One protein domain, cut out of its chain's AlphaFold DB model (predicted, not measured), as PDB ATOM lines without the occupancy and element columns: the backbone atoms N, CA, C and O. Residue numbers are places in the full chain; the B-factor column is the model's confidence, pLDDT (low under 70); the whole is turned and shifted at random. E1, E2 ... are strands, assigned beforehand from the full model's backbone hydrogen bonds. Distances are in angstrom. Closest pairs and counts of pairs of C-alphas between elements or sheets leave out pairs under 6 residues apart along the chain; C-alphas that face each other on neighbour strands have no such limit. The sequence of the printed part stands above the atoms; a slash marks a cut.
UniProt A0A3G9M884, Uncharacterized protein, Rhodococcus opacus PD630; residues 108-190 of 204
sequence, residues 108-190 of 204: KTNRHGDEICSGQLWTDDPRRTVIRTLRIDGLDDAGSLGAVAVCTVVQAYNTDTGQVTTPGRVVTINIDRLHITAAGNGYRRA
ATOM      1  N   LYS A 108      -9.104  49.124  -7.178       91.81
ATOM      2  CA  LYS A 108      -7.885  49.187  -6.358       91.81
ATOM      3  C   LYS A 108      -7.645  47.876  -5.629       91.81
ATOM      4  O   LYS A 108      -8.583  47.221  -5.181       91.81
ATOM      5  N   THR A 109      -6.378  47.532  -5.443       91.69
ATOM      6  CA  THR A 109      -5.963  46.396  -4.616       91.69
ATOM      7  C   THR A 109      -5.660  46.880  -3.201       91.69
ATOM      8  O   THR A 109      -4.905  47.837  -3.021       91.69
ATOM      9  N   ASN A 110      -6.247  46.244  -2.188       90.06
ATOM     10  CA  ASN A 110      -5.943  46.564  -0.791       90.06
ATOM     11  C   ASN A 110      -4.636  45.893  -0.322       90.06
ATOM     12  O   ASN A 110      -4.054  45.056  -1.017       90.06
ATOM     13  N   ARG A 111      -4.186  46.194   0.902       89.38
ATOM     14  CA  ARG A 111      -2.965  45.592   1.478       89.38
ATOM     15  C   ARG A 111      -2.992  44.064   1.628       89.38
ATOM     16  O   ARG A 111      -1.957  43.476   1.934       89.38
ATOM     17  N   HIS A 112      -4.166  43.445   1.512       86.19
ATOM     18  CA  HIS A 112      -4.369  41.998   1.632       86.19
ATOM     19  C   HIS A 112      -4.314  41.294   0.272       86.19
ATOM     20  O   HIS A 112      -4.408  40.071   0.229       86.19
ATOM     21  N   GLY A 113      -4.137  42.045  -0.822       87.56
ATOM     22  CA  GLY A 113      -4.150  41.516  -2.186       87.56
ATOM     23  C   GLY A 113      -5.554  41.342  -2.768       87.56
ATOM     24  O   GLY A 113      -5.684  40.770  -3.845       87.56
ATOM     25  N   ASP A 114      -6.596  41.830  -2.086       88.06
ATOM     26  CA  ASP A 114      -7.969  41.758  -2.582       88.06
ATOM     27  C   ASP A 114      -8.248  42.906  -3.562       88.06
ATOM     28  O   ASP A 114      -7.949  44.070  -3.275       88.06
ATOM     29  N   GLU A 115      -8.881  42.589  -4.693       91.56
ATOM     30  CA  GLU A 115      -9.365  43.577  -5.660       91.56
ATOM     31  C   GLU A 115     -10.729  44.141  -5.253       91.56
ATOM     32  O   GLU A 115     -11.728  43.424  -5.101       91.56
ATOM     33  N   ILE A 116     -10.764  45.461  -5.106       91.88
ATOM     34  CA  ILE A 116     -11.930  46.244  -4.730       91.88
ATOM     35  C   ILE A 116     -12.363  47.050  -5.945       91.88
ATOM     36  O   ILE A 116     -11.569  47.823  -6.472       91.88
ATOM     37  N   CYS A 117     -13.620  46.903  -6.353       92.19
ATOM     38  CA  CYS A 117     -14.177  47.599  -7.513       92.19
ATOM     39  C   CYS A 117     -15.392  48.444  -7.122       92.19
ATOM     40  O   CYS A 117     -16.168  48.052  -6.239       92.19
ATOM     41  N   SER A 118     -15.617  49.551  -7.830       91.50
ATOM     42  CA  SER A 118     -16.902  50.249  -7.778       91.50
ATOM     43  C   SER A 118     -18.056  49.317  -8.184       91.50
ATOM     44  O   SER A 118     -17.890  48.328  -8.900       91.50
ATOM     45  N   GLY A 119     -19.239  49.563  -7.623       90.06
ATOM     46  CA  GLY A 119     -20.431  48.726  -7.768       90.06
ATOM     47  C   GLY A 119     -20.488  47.501  -6.846       90.06
ATOM     48  O   GLY A 119     -21.572  46.951  -6.645       90.06
ATOM     49  N   GLN A 120     -19.376  47.080  -6.232       93.00
ATOM     50  CA  GLN A 120     -19.381  45.934  -5.318       93.00
ATOM     51  C   GLN A 120     -20.175  46.212  -4.036       93.00
ATOM     52  O   GLN A 120     -20.173  47.325  -3.501       93.00
ATOM     53  N   LEU A 121     -20.800  45.157  -3.510       94.19
ATOM     54  CA  LEU A 121     -21.497  45.177  -2.230       94.19
ATOM     55  C   LEU A 121     -20.646  44.565  -1.119       94.19
ATOM     56  O   LEU A 121     -20.030  43.510  -1.285       94.19
ATOM     57  N   TRP A 122     -20.671  45.221   0.035       94.12
ATOM     58  CA  TRP A 122     -19.905  44.863   1.219       94.12
ATOM     59  C   TRP A 122     -20.793  44.919   2.456       94.12
ATOM     60  O   TRP A 122     -21.596  45.836   2.601       94.12
ATOM     61  N   THR A 123     -20.659  43.953   3.355       93.50
ATOM     62  CA  THR A 123     -21.422  43.879   4.600       93.50
ATOM     63  C   THR A 123     -20.526  44.087   5.806       93.50
ATOM     64  O   THR A 123     -19.354  43.726   5.799       93.50
ATOM     65  N   ASP A 124     -21.066  44.708   6.849       91.69
ATOM     66  CA  ASP A 124     -20.413  44.777   8.157       91.69
ATOM     67  C   ASP A 124     -20.052  43.374   8.703       91.69
ATOM     68  O   ASP A 124     -20.601  42.353   8.286       91.69
ATOM     69  N   ASP A 125     -19.160  43.333   9.699       86.25
ATOM     70  CA  ASP A 125     -18.869  42.107  10.451       86.25
ATOM     71  C   ASP A 125     -20.169  41.507  11.039       86.25
ATOM     72  O   ASP A 125     -20.913  42.233  11.714       86.25
ATOM     73  N   PRO A 126     -20.440  40.200  10.838       83.94
ATOM     74  CA  PRO A 126     -21.665  39.548  11.311       83.94
ATOM     75  C   PRO A 126     -21.827  39.540  12.839       83.94
ATOM     76  O   PRO A 126     -22.906  39.234  13.332       83.94
ATOM     77  N   ARG A 127     -20.783  39.876  13.606       85.69
ATOM     78  CA  ARG A 127     -20.838  40.009  15.072       85.69
ATOM     79  C   ARG A 127     -21.475  41.323  15.541       85.69
ATOM     80  O   ARG A 127     -21.584  41.541  16.746       85.69
ATOM     81  N   ARG A 128     -21.839  42.234  14.633       88.00
ATOM     82  CA  ARG A 128     -22.515  43.495  14.973       88.00
ATOM     83  C   ARG A 128     -24.027  43.302  15.084       88.00
ATOM     84  O   ARG A 128     -24.626  42.665  14.233       88.00
ATOM     85  N   THR A 129     -24.640  43.989  16.047       91.94
ATOM     86  CA  THR A 129     -26.105  44.072  16.188       91.94
ATOM     87  C   THR A 129     -26.789  44.730  14.990       91.94
ATOM     88  O   THR A 129     -27.892  44.365  14.602       91.94
ATOM     89  N   VAL A 130     -26.153  45.742  14.395       92.56
ATOM     90  CA  VAL A 130     -26.648  46.389  13.174       92.56
ATOM     91  C   VAL A 130     -25.674  46.083  12.050       92.56
ATOM     92  O   VAL A 130     -24.552  46.595  12.044       92.56
ATOM     93  N   ILE A 131     -26.115  45.255  11.109       94.06
ATOM     94  CA  ILE A 131     -25.353  44.825   9.940       94.06
ATOM     95  C   ILE A 131     -25.773  45.696   8.762       94.06
ATOM     96  O   ILE A 131     -26.919  45.654   8.315       94.06
ATOM     97  N   ARG A 132     -24.852  46.517   8.258       94.81
ATOM     98  CA  ARG A 132     -25.093  47.336   7.067       94.81
ATOM     99  C   ARG A 132     -24.587  46.646   5.815       94.81
ATOM    100  O   ARG A 132     -23.531  46.022   5.851       94.81
ATOM    101  N   THR A 133     -25.292  46.878   4.716       95.12
ATOM    102  CA  THR A 133     -24.839  46.608   3.352       95.12
ATOM    103  C   THR A 133     -24.459  47.935   2.705       95.12
ATOM    104  O   THR A 133     -25.232  48.897   2.720       95.12
ATOM    105  N   LEU A 134     -23.254  47.990   2.156       95.38
ATOM    106  CA  LEU A 134     -22.650  49.151   1.523       95.38
ATOM    107  C   LEU A 134     -22.400  48.839   0.052       95.38
ATOM    108  O   LEU A 134     -21.899  47.761  -0.256       95.38
ATOM    109  N   ARG A 135     -22.706  49.782  -0.835       95.69
ATOM    110  CA  ARG A 135     -22.276  49.751  -2.236       95.69
ATOM    111  C   ARG A 135     -21.104  50.700  -2.405       95.69
ATOM    112  O   ARG A 135     -21.209  51.835  -1.956       95.69
ATOM    113  N   ILE A 136     -20.027  50.250  -3.038       94.62
ATOM    114  CA  ILE A 136     -18.916  51.131  -3.414       94.62
ATOM    115  C   ILE A 136     -19.358  51.966  -4.609       94.62
ATOM    116  O   ILE A 136     -19.726  51.413  -5.641       94.62
ATOM    117  N   ASP A 137     -19.321  53.282  -4.473       93.88
ATOM    118  CA  ASP A 137     -19.641  54.210  -5.557       93.88
ATOM    119  C   ASP A 137     -18.365  54.756  -6.226       93.88
ATOM    120  O   ASP A 137     -18.400  55.080  -7.408       93.88
ATOM    121  N   GLY A 138     -17.232  54.789  -5.513       92.94
ATOM    122  CA  GLY A 138     -15.933  55.202  -6.058       92.94
ATOM    123  C   GLY A 138     -14.758  54.880  -5.133       92.94
ATOM    124  O   GLY A 138     -14.963  54.509  -3.969       92.94
ATOM    125  N   LEU A 139     -13.533  55.009  -5.649       93.88
ATOM    126  CA  LEU A 139     -12.296  54.815  -4.896       93.88
ATOM    127  C   LEU A 139     -11.429  56.074  -4.998       93.88
ATOM    128  O   LEU A 139     -11.169  56.586  -6.074       93.88
ATOM    129  N   ASP A 140     -10.922  56.540  -3.862       92.00
ATOM    130  CA  ASP A 140     -10.109  57.755  -3.777       92.00
ATOM    131  C   ASP A 140      -8.788  57.474  -3.057       92.00
ATOM    132  O   ASP A 140      -8.609  56.429  -2.422       92.00
ATOM    133  N   ASP A 141      -7.831  58.395  -3.168       88.50
ATOM    134  CA  ASP A 141      -6.612  58.409  -2.355       88.50
ATOM    135  C   ASP A 141      -6.697  59.528  -1.317       88.50
ATOM    136  O   ASP A 141      -6.687  60.712  -1.647       88.50
ATOM    137  N   ALA A 142      -6.743  59.164  -0.035       86.06
ATOM    138  CA  ALA A 142      -6.845  60.114   1.075       86.06
ATOM    139  C   ALA A 142      -5.460  60.567   1.588       86.06
ATOM    140  O   ALA A 142      -5.256  60.788   2.787       86.06
ATOM    141  N   GLY A 143      -4.478  60.665   0.686       83.56
ATOM    142  CA  GLY A 143      -3.095  61.017   1.006       83.56
ATOM    143  C   GLY A 143      -2.466  60.042   2.004       83.56
ATOM    144  O   GLY A 143      -2.446  58.832   1.787       83.56
ATOM    145  N   SER A 144      -1.972  60.554   3.135       80.94
ATOM    146  CA  SER A 144      -1.301  59.752   4.171       80.94
ATOM    147  C   SER A 144      -2.186  58.685   4.828       80.94
ATOM    148  O   SER A 144      -1.669  57.808   5.516       80.94
ATOM    149  N   LEU A 145      -3.508  58.752   4.643       75.38
ATOM    150  CA  LEU A 145      -4.455  57.752   5.150       75.38
ATOM    151  C   LEU A 145      -4.603  56.537   4.219       75.38
ATOM    152  O   LEU A 145      -5.259  55.564   4.599       75.38
ATOM    153  N   GLY A 146      -3.982  56.588   3.037       87.12
ATOM    154  CA  GLY A 146      -4.048  55.551   2.015       87.12
ATOM    155  C   GLY A 146      -5.327  55.606   1.182       87.12
ATOM    156  O   GLY A 146      -6.091  56.575   1.226       87.12
ATOM    157  N   ALA A 147      -5.549  54.549   0.407       92.56
ATOM    158  CA  ALA A 147      -6.720  54.423  -0.444       92.56
ATOM    159  C   ALA A 147      -8.005  54.210   0.375       92.56
ATOM    160  O   ALA A 147      -8.042  53.481   1.376       92.56
ATOM    161  N   VAL A 148      -9.088  54.843  -0.071       94.75
ATOM    162  CA  VAL A 148     -10.409  54.777   0.557       94.75
ATOM    163  C   VAL A 148     -11.480  54.444  -0.475       94.75
ATOM    164  O   VAL A 148     -11.348  54.767  -1.648       94.75
ATOM    165  N   ALA A 149     -12.553  53.806  -0.023       94.69
ATOM    166  CA  ALA A 149     -13.775  53.616  -0.783       94.69
ATOM    167  C   ALA A 149     -14.842  54.600  -0.296       94.69
ATOM    168  O   ALA A 149     -15.084  54.725   0.912       94.69
ATOM    169  N   VAL A 150     -15.489  55.273  -1.241       95.31
ATOM    170  CA  VAL A 150     -16.708  56.051  -1.021       95.31
ATOM    171  C   VAL A 150     -17.886  55.117  -1.249       95.31
ATOM    172  O   VAL A 150     -18.008  54.511  -2.313       95.31
ATOM    173  N   CYS A 151     -18.744  54.976  -0.241       95.31
ATOM    174  CA  CYS A 151     -19.815  53.993  -0.249       95.31
ATOM    175  C   CYS A 151     -21.161  54.580   0.168       95.31
ATOM    176  O   CYS A 151     -21.255  55.273   1.180       95.31
ATOM    177  N   THR A 152     -22.231  54.175  -0.504       96.19
ATOM    178  CA  THR A 152     -23.604  54.388  -0.041       96.19
ATOM    179  C   THR A 152     -24.052  53.226   0.838       96.19
ATOM    180  O   THR A 152     -23.947  52.056   0.461       96.19
ATOM    181  N   VAL A 153     -24.608  53.528   2.014       95.56
ATOM    182  CA  VAL A 153     -25.274  52.531   2.865       95.56
ATOM    183  C   VAL A 153     -26.659  52.237   2.292       95.56
ATOM    184  O   VAL A 153     -27.613  52.981   2.532       95.56
ATOM    185  N   VAL A 154     -26.767  51.146   1.533       95.44
ATOM    186  CA  VAL A 154     -27.995  50.763   0.819       95.44
ATOM    187  C   VAL A 154     -28.988  50.011   1.702       95.44
ATOM    188  O   VAL A 154     -30.186  50.065   1.450       95.44
ATOM    189  N   GLN A 155     -28.515  49.346   2.759       94.50
ATOM    190  CA  GLN A 155     -29.365  48.606   3.691       94.50
ATOM    191  C   GLN A 155     -28.737  48.577   5.086       94.50
ATOM    192  O   GLN A 155     -27.513  48.563   5.225       94.50
ATOM    193  N   ALA A 156     -29.562  48.540   6.126       94.19
ATOM    194  CA  ALA A 156     -29.146  48.197   7.479       94.19
ATOM    195  C   ALA A 156     -30.168  47.253   8.114       94.19
ATOM    196  O   ALA A 156     -31.357  47.568   8.147       94.19
ATOM    197  N   TYR A 157     -29.689  46.119   8.613       94.12
ATOM    198  CA  TYR A 157     -30.458  45.093   9.304       94.12
ATOM    199  C   TYR A 157     -30.084  45.083  10.785       94.12
ATOM    200  O   TYR A 157     -28.907  44.980  11.127       94.12
ATOM    201  N   ASN A 158     -31.072  45.211  11.664       94.06
ATOM    202  CA  ASN A 158     -30.898  45.068  13.103       94.06
ATOM    203  C   ASN A 158     -31.225  43.621  13.504       94.06
ATOM    204  O   ASN A 158     -32.364  43.184  13.354       94.06
ATOM    205  N   THR A 159     -30.237  42.890  14.016       91.81
ATOM    206  CA  THR A 159     -30.352  41.465  14.364       91.81
ATOM    207  C   THR A 159     -31.264  41.214  15.559       91.81
ATOM    208  O   THR A 159     -31.874  40.154  15.637       91.81
ATOM    209  N   ASP A 160     -31.377  42.178  16.472       93.56
ATOM    210  CA  ASP A 160     -32.154  42.028  17.707       93.56
ATOM    211  C   ASP A 160     -33.652  42.219  17.449       93.56
ATOM    212  O   ASP A 160     -34.491  41.553  18.048       93.56
ATOM    213  N   THR A 161     -33.993  43.139  16.545       93.56
ATOM    214  CA  THR A 161     -35.386  43.512  16.230       93.56
ATOM    215  C   THR A 161     -35.888  42.926  14.913       93.56
ATOM    216  O   THR A 161     -37.080  42.991  14.622       93.56
ATOM    217  N   GLY A 162     -34.988  42.406  14.077       91.94
ATOM    218  CA  GLY A 162     -35.282  41.989  12.707       91.94
ATOM    219  C   GLY A 162     -35.537  43.148  11.735       91.94
ATOM    220  O   GLY A 162     -35.838  42.909  10.565       91.94
ATOM    221  N   GLN A 163     -35.437  44.402  12.185       94.19
ATOM    222  CA  GLN A 163     -35.805  45.562  11.382       94.19
ATOM    223  C   GLN A 163     -34.802  45.809  10.248       94.19
ATOM    224  O   GLN A 163     -33.590  45.848  10.465       94.19
ATOM    225  N   VAL A 164     -35.323  46.056   9.045       93.81
ATOM    226  CA  VAL A 164     -34.553  46.476   7.868       93.81
ATOM    227  C   VAL A 164     -34.854  47.940   7.555       93.81
ATOM    228  O   VAL A 164     -36.009  48.360   7.548       93.81
ATOM    229  N   THR A 165     -33.813  48.721   7.278       94.31
ATOM    230  CA  THR A 165     -33.910  50.126   6.850       94.31
ATOM    231  C   THR A 165     -33.019  50.384   5.634       94.31
ATOM    232  O   THR A 165     -32.077  49.629   5.386       94.31
ATOM    233  N   THR A 166     -33.291  51.459   4.890       94.38
ATOM    234  CA  THR A 166     -32.532  51.901   3.704       94.38
ATOM    235  C   THR A 166     -31.976  53.314   3.930       94.38
ATOM    236  O   THR A 166     -32.579  54.303   3.521       94.38
ATOM    237  N   PRO A 167     -30.834  53.459   4.632       92.31
ATOM    238  CA  PRO A 167     -30.395  54.769   5.113       92.31
ATOM    239  C   PRO A 167     -29.992  55.766   4.021       92.31
ATOM    240  O   PRO A 167     -30.073  56.964   4.260       92.31
ATOM    241  N   GLY A 168     -29.468  55.300   2.882       91.44
ATOM    242  CA  GLY A 168     -29.094  56.155   1.746       91.44
ATOM    243  C   GLY A 168     -27.957  57.151   2.013       91.44
ATOM    244  O   GLY A 168     -27.705  58.026   1.193       91.44
ATOM    245  N   ARG A 169     -27.260  57.047   3.152       94.06
ATOM    246  CA  ARG A 169     -26.154  57.950   3.498       94.06
ATOM    247  C   ARG A 169     -24.833  57.480   2.896       94.06
ATOM    248  O   ARG A 169     -24.549  56.280   2.894       94.06
ATOM    249  N   VAL A 170     -24.008  58.438   2.489       95.56
ATOM    250  CA  VAL A 170     -22.648  58.200   1.996       95.56
ATOM    251  C   VAL A 170     -21.668  58.135   3.169       95.56
ATOM    252  O   VAL A 170     -21.774  58.896   4.132       95.56
ATOM    253  N   VAL A 171     -20.726  57.199   3.106       94.88
ATOM    254  CA  VAL A 171     -19.641  57.010   4.072       94.88
ATOM    255  C   VAL A 171     -18.331  56.746   3.341       94.88
ATOM    256  O   VAL A 171     -18.326  56.169   2.259       94.88
ATOM    257  N   THR A 172     -17.215  57.102   3.965       94.75
ATOM    258  CA  THR A 172     -15.874  56.784   3.462       94.75
ATOM    259  C   THR A 172     -15.235  55.739   4.366       94.75
ATOM    260  O   THR A 172     -15.250  55.879   5.592       94.75
ATOM    261  N   ILE A 173     -14.681  54.681   3.777       93.19
ATOM    262  CA  ILE A 173     -14.023  53.591   4.506       93.19
ATOM    263  C   ILE A 173     -12.642  53.315   3.919       93.19
ATOM    264  O   ILE A 173     -12.442  53.389   2.716       93.19
ATOM    265  N   ASN A 174     -11.673  52.980   4.764       93.62
ATOM    266  CA  ASN A 174     -10.361  52.540   4.294       93.62
ATOM    267  C   ASN A 174     -10.487  51.155   3.623       93.62
ATOM    268  O   ASN A 174     -11.095  50.254   4.215       93.62
ATOM    269  N   ILE A 175      -9.917  50.985   2.422       92.56
ATOM    270  CA  ILE A 175     -10.044  49.742   1.636       92.56
ATOM    271  C   ILE A 175      -9.373  48.530   2.299       92.56
ATOM    272  O   ILE A 175      -9.781  47.396   2.067       92.56
ATOM    273  N   ASP A 176      -8.416  48.746   3.203       91.00
ATOM    274  CA  ASP A 176      -7.755  47.684   3.973       91.00
ATOM    275  C   ASP A 176      -8.671  47.044   5.023       91.00
ATOM    276  O   ASP A 176      -8.299  46.058   5.663       91.00
ATOM    277  N   ARG A 177      -9.862  47.615   5.244       90.25
ATOM    278  CA  ARG A 177     -10.912  47.022   6.084       90.25
ATOM    279  C   ARG A 177     -11.890  46.160   5.298       90.25
ATOM    280  O   ARG A 177     -12.795  45.595   5.909       90.25
ATOM    281  N   LEU A 178     -11.757  46.110   3.979       91.44
ATOM    282  CA  LEU A 178     -12.539  45.248   3.107       91.44
ATOM    283  C   LEU A 178     -11.786  43.925   2.978       91.44
ATOM    284  O   LEU A 178     -10.629  43.922   2.586       91.44
ATOM    285  N   HIS A 179     -12.415  42.813   3.340       87.69
ATOM    286  CA  HIS A 179     -11.816  41.485   3.255       87.69
ATOM    287  C   HIS A 179     -12.695  40.558   2.418       87.69
ATOM    288  O   HIS A 179     -13.857  40.314   2.767       87.69
ATOM    289  N   ILE A 180     -12.145  39.993   1.342       81.75
ATOM    290  CA  ILE A 180     -12.861  38.951   0.590       81.75
ATOM    291  C   ILE A 180     -12.994  37.690   1.452       81.75
ATOM    292  O   ILE A 180     -14.033  37.029   1.445       81.75
ATOM    293  N   THR A 181     -11.965  37.370   2.239       69.81
ATOM    294  CA  THR A 181     -11.939  36.169   3.081       69.81
ATOM    295  C   THR A 181     -12.487  36.415   4.492       69.81
ATOM    296  O   THR A 181     -12.423  37.510   5.059       69.81
ATOM    297  N   ALA A 182     -13.030  35.357   5.105       62.84
ATOM    298  CA  ALA A 182     -13.697  35.411   6.409       62.84
ATOM    299  C   ALA A 182     -12.766  35.741   7.606       62.84
ATOM    300  O   ALA A 182     -13.236  35.894   8.732       62.84
ATOM    301  N   ALA A 183     -11.453  35.868   7.395       63.16
ATOM    302  CA  ALA A 183     -10.465  35.955   8.472       63.16
ATOM    303  C   ALA A 183     -10.283  37.367   9.073       63.16
ATOM    304  O   ALA A 183      -9.721  37.497  10.158       63.16
ATOM    305  N   GLY A 184     -10.756  38.425   8.404       65.81
ATOM    306  CA  GLY A 184     -10.601  39.810   8.874       65.81
ATOM    307  C   GLY A 184     -11.705  40.296   9.823       65.81
ATOM    308  O   GLY A 184     -12.859  39.880   9.700       65.81
ATOM    309  N   ASN A 185     -11.348  41.217  10.729       72.38
ATOM    310  CA  ASN A 185     -12.282  42.034  11.515       72.38
ATOM    311  C   ASN A 185     -12.599  43.305  10.710       72.38
ATOM    312  O   ASN A 185     -11.942  44.338  10.862       72.38
ATOM    313  N   GLY A 186     -13.580  43.220   9.818       85.06
ATOM    314  CA  GLY A 186     -13.886  44.291   8.877       85.06
ATOM    315  C   GLY A 186     -15.129  43.992   8.055       85.06
ATOM    316  O   GLY A 186     -15.975  43.193   8.452       85.06
ATOM    317  N   TYR A 187     -15.238  44.662   6.918       91.06
ATOM    318  CA  TYR A 187     -16.317  44.442   5.974       91.06
ATOM    319  C   TYR A 187     -16.037  43.202   5.136       91.06
ATOM    320  O   TYR A 187     -14.898  42.964   4.731       91.06
ATOM    321  N   ARG A 188     -17.078  42.428   4.852       91.62
ATOM    322  CA  ARG A 188     -17.004  41.221   4.031       91.62
ATOM    323  C   ARG A 188     -17.663  41.458   2.694       91.62
ATOM    324  O   ARG A 188     -18.651  42.182   2.615       91.62
ATOM    325  N   ARG A 189     -17.136  40.837   1.643       90.25
ATOM    326  CA  ARG A 189     -17.780  40.911   0.336       90.25
ATOM    327  C   ARG A 189     -19.149  40.240   0.427       90.25
ATOM    328  O   ARG A 189     -19.252  39.094   0.869       90.25
ATOM    329  N   ALA A 190     -20.196  40.962   0.040       85.62
ATOM    330  CA  ALA A 190     -21.525  40.382  -0.019       85.62
ATOM    331  C   ALA A 190     -21.560  39.318  -1.132       85.62
ATOM    332  O   ALA A 190     -20.888  39.483  -2.159       85.62
TER     333      ALA A 190
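AT A GLANCE: This is residues 108 to 190 of the 204 residues of an uncharacterized protein of Rhodococcus opacus PD630 (UniProt A0A3G9M884). A strongly twisted, curled sheet of five strands is built on a long hairpin, E3 and E4, both strands bent; E5 lies beside E4 as one edge strand, while on the other side the short E2 lies beside E3 and E6 beyond it is the other edge strand. The small strand E1 sits off the sheet near E3, paired with residues 108 to 109, and residues 175 to 186 run from the E5 edge to the E6 edge. The printed part has 83 residues, with no named helix and six strands, E1 to E6 along the chain; the sheet's order is E5, E4, E3, E2, E6, all antiparallel. The class is all strand, though 38 residues, under half, are in named elements. The whole is compact, with a radius of gyration of the C-alphas of 12.6 A and spans of 39 by 27 by 21 A.

IN THESE COORDINATES: Find C-alpha 130 at (-26.648, 46.389, 13.174); from there E3 runs 28.1 A to residue 141, and E4, residues 147 to 158, runs 29.3 A. E5 is residues 170 to 174, E2 121 to 123 and E1 115 to 117. E6, residues 187 to 189, ends at C-alpha 189, (-17.780, 40.911, 0.336).

HOW THE PARTS SIT: E2, E3, E4 and E5 form a meander, each strand the antiparallel neighbour of the one before. Between E3 and E4, look at N 133 and O 155, 2.8 A apart; E3 bends by 78 degrees at residue 138, E4 by 70 at 154. Within hydrogen-bond range are also N 171 and O 151 between E5 and E4, 2.8 A apart, N 134 and O 122 between E3 and E2, 2.8 A apart, and N 123 and O 188 between E2 and E6, 2.8 A apart. E1 pairs with no named strand; its closest C-alpha to E3 is Cys 117, 7.2 A from Ile 136.

THE WHOLE: The C-alphas farthest apart, of Gly 143 and Thr 161, are 39.8 A apart. The printed part has no cut. The links E4 to E5 and E5 to E6 are long; residues 181 to 184 have pLDDT under 70.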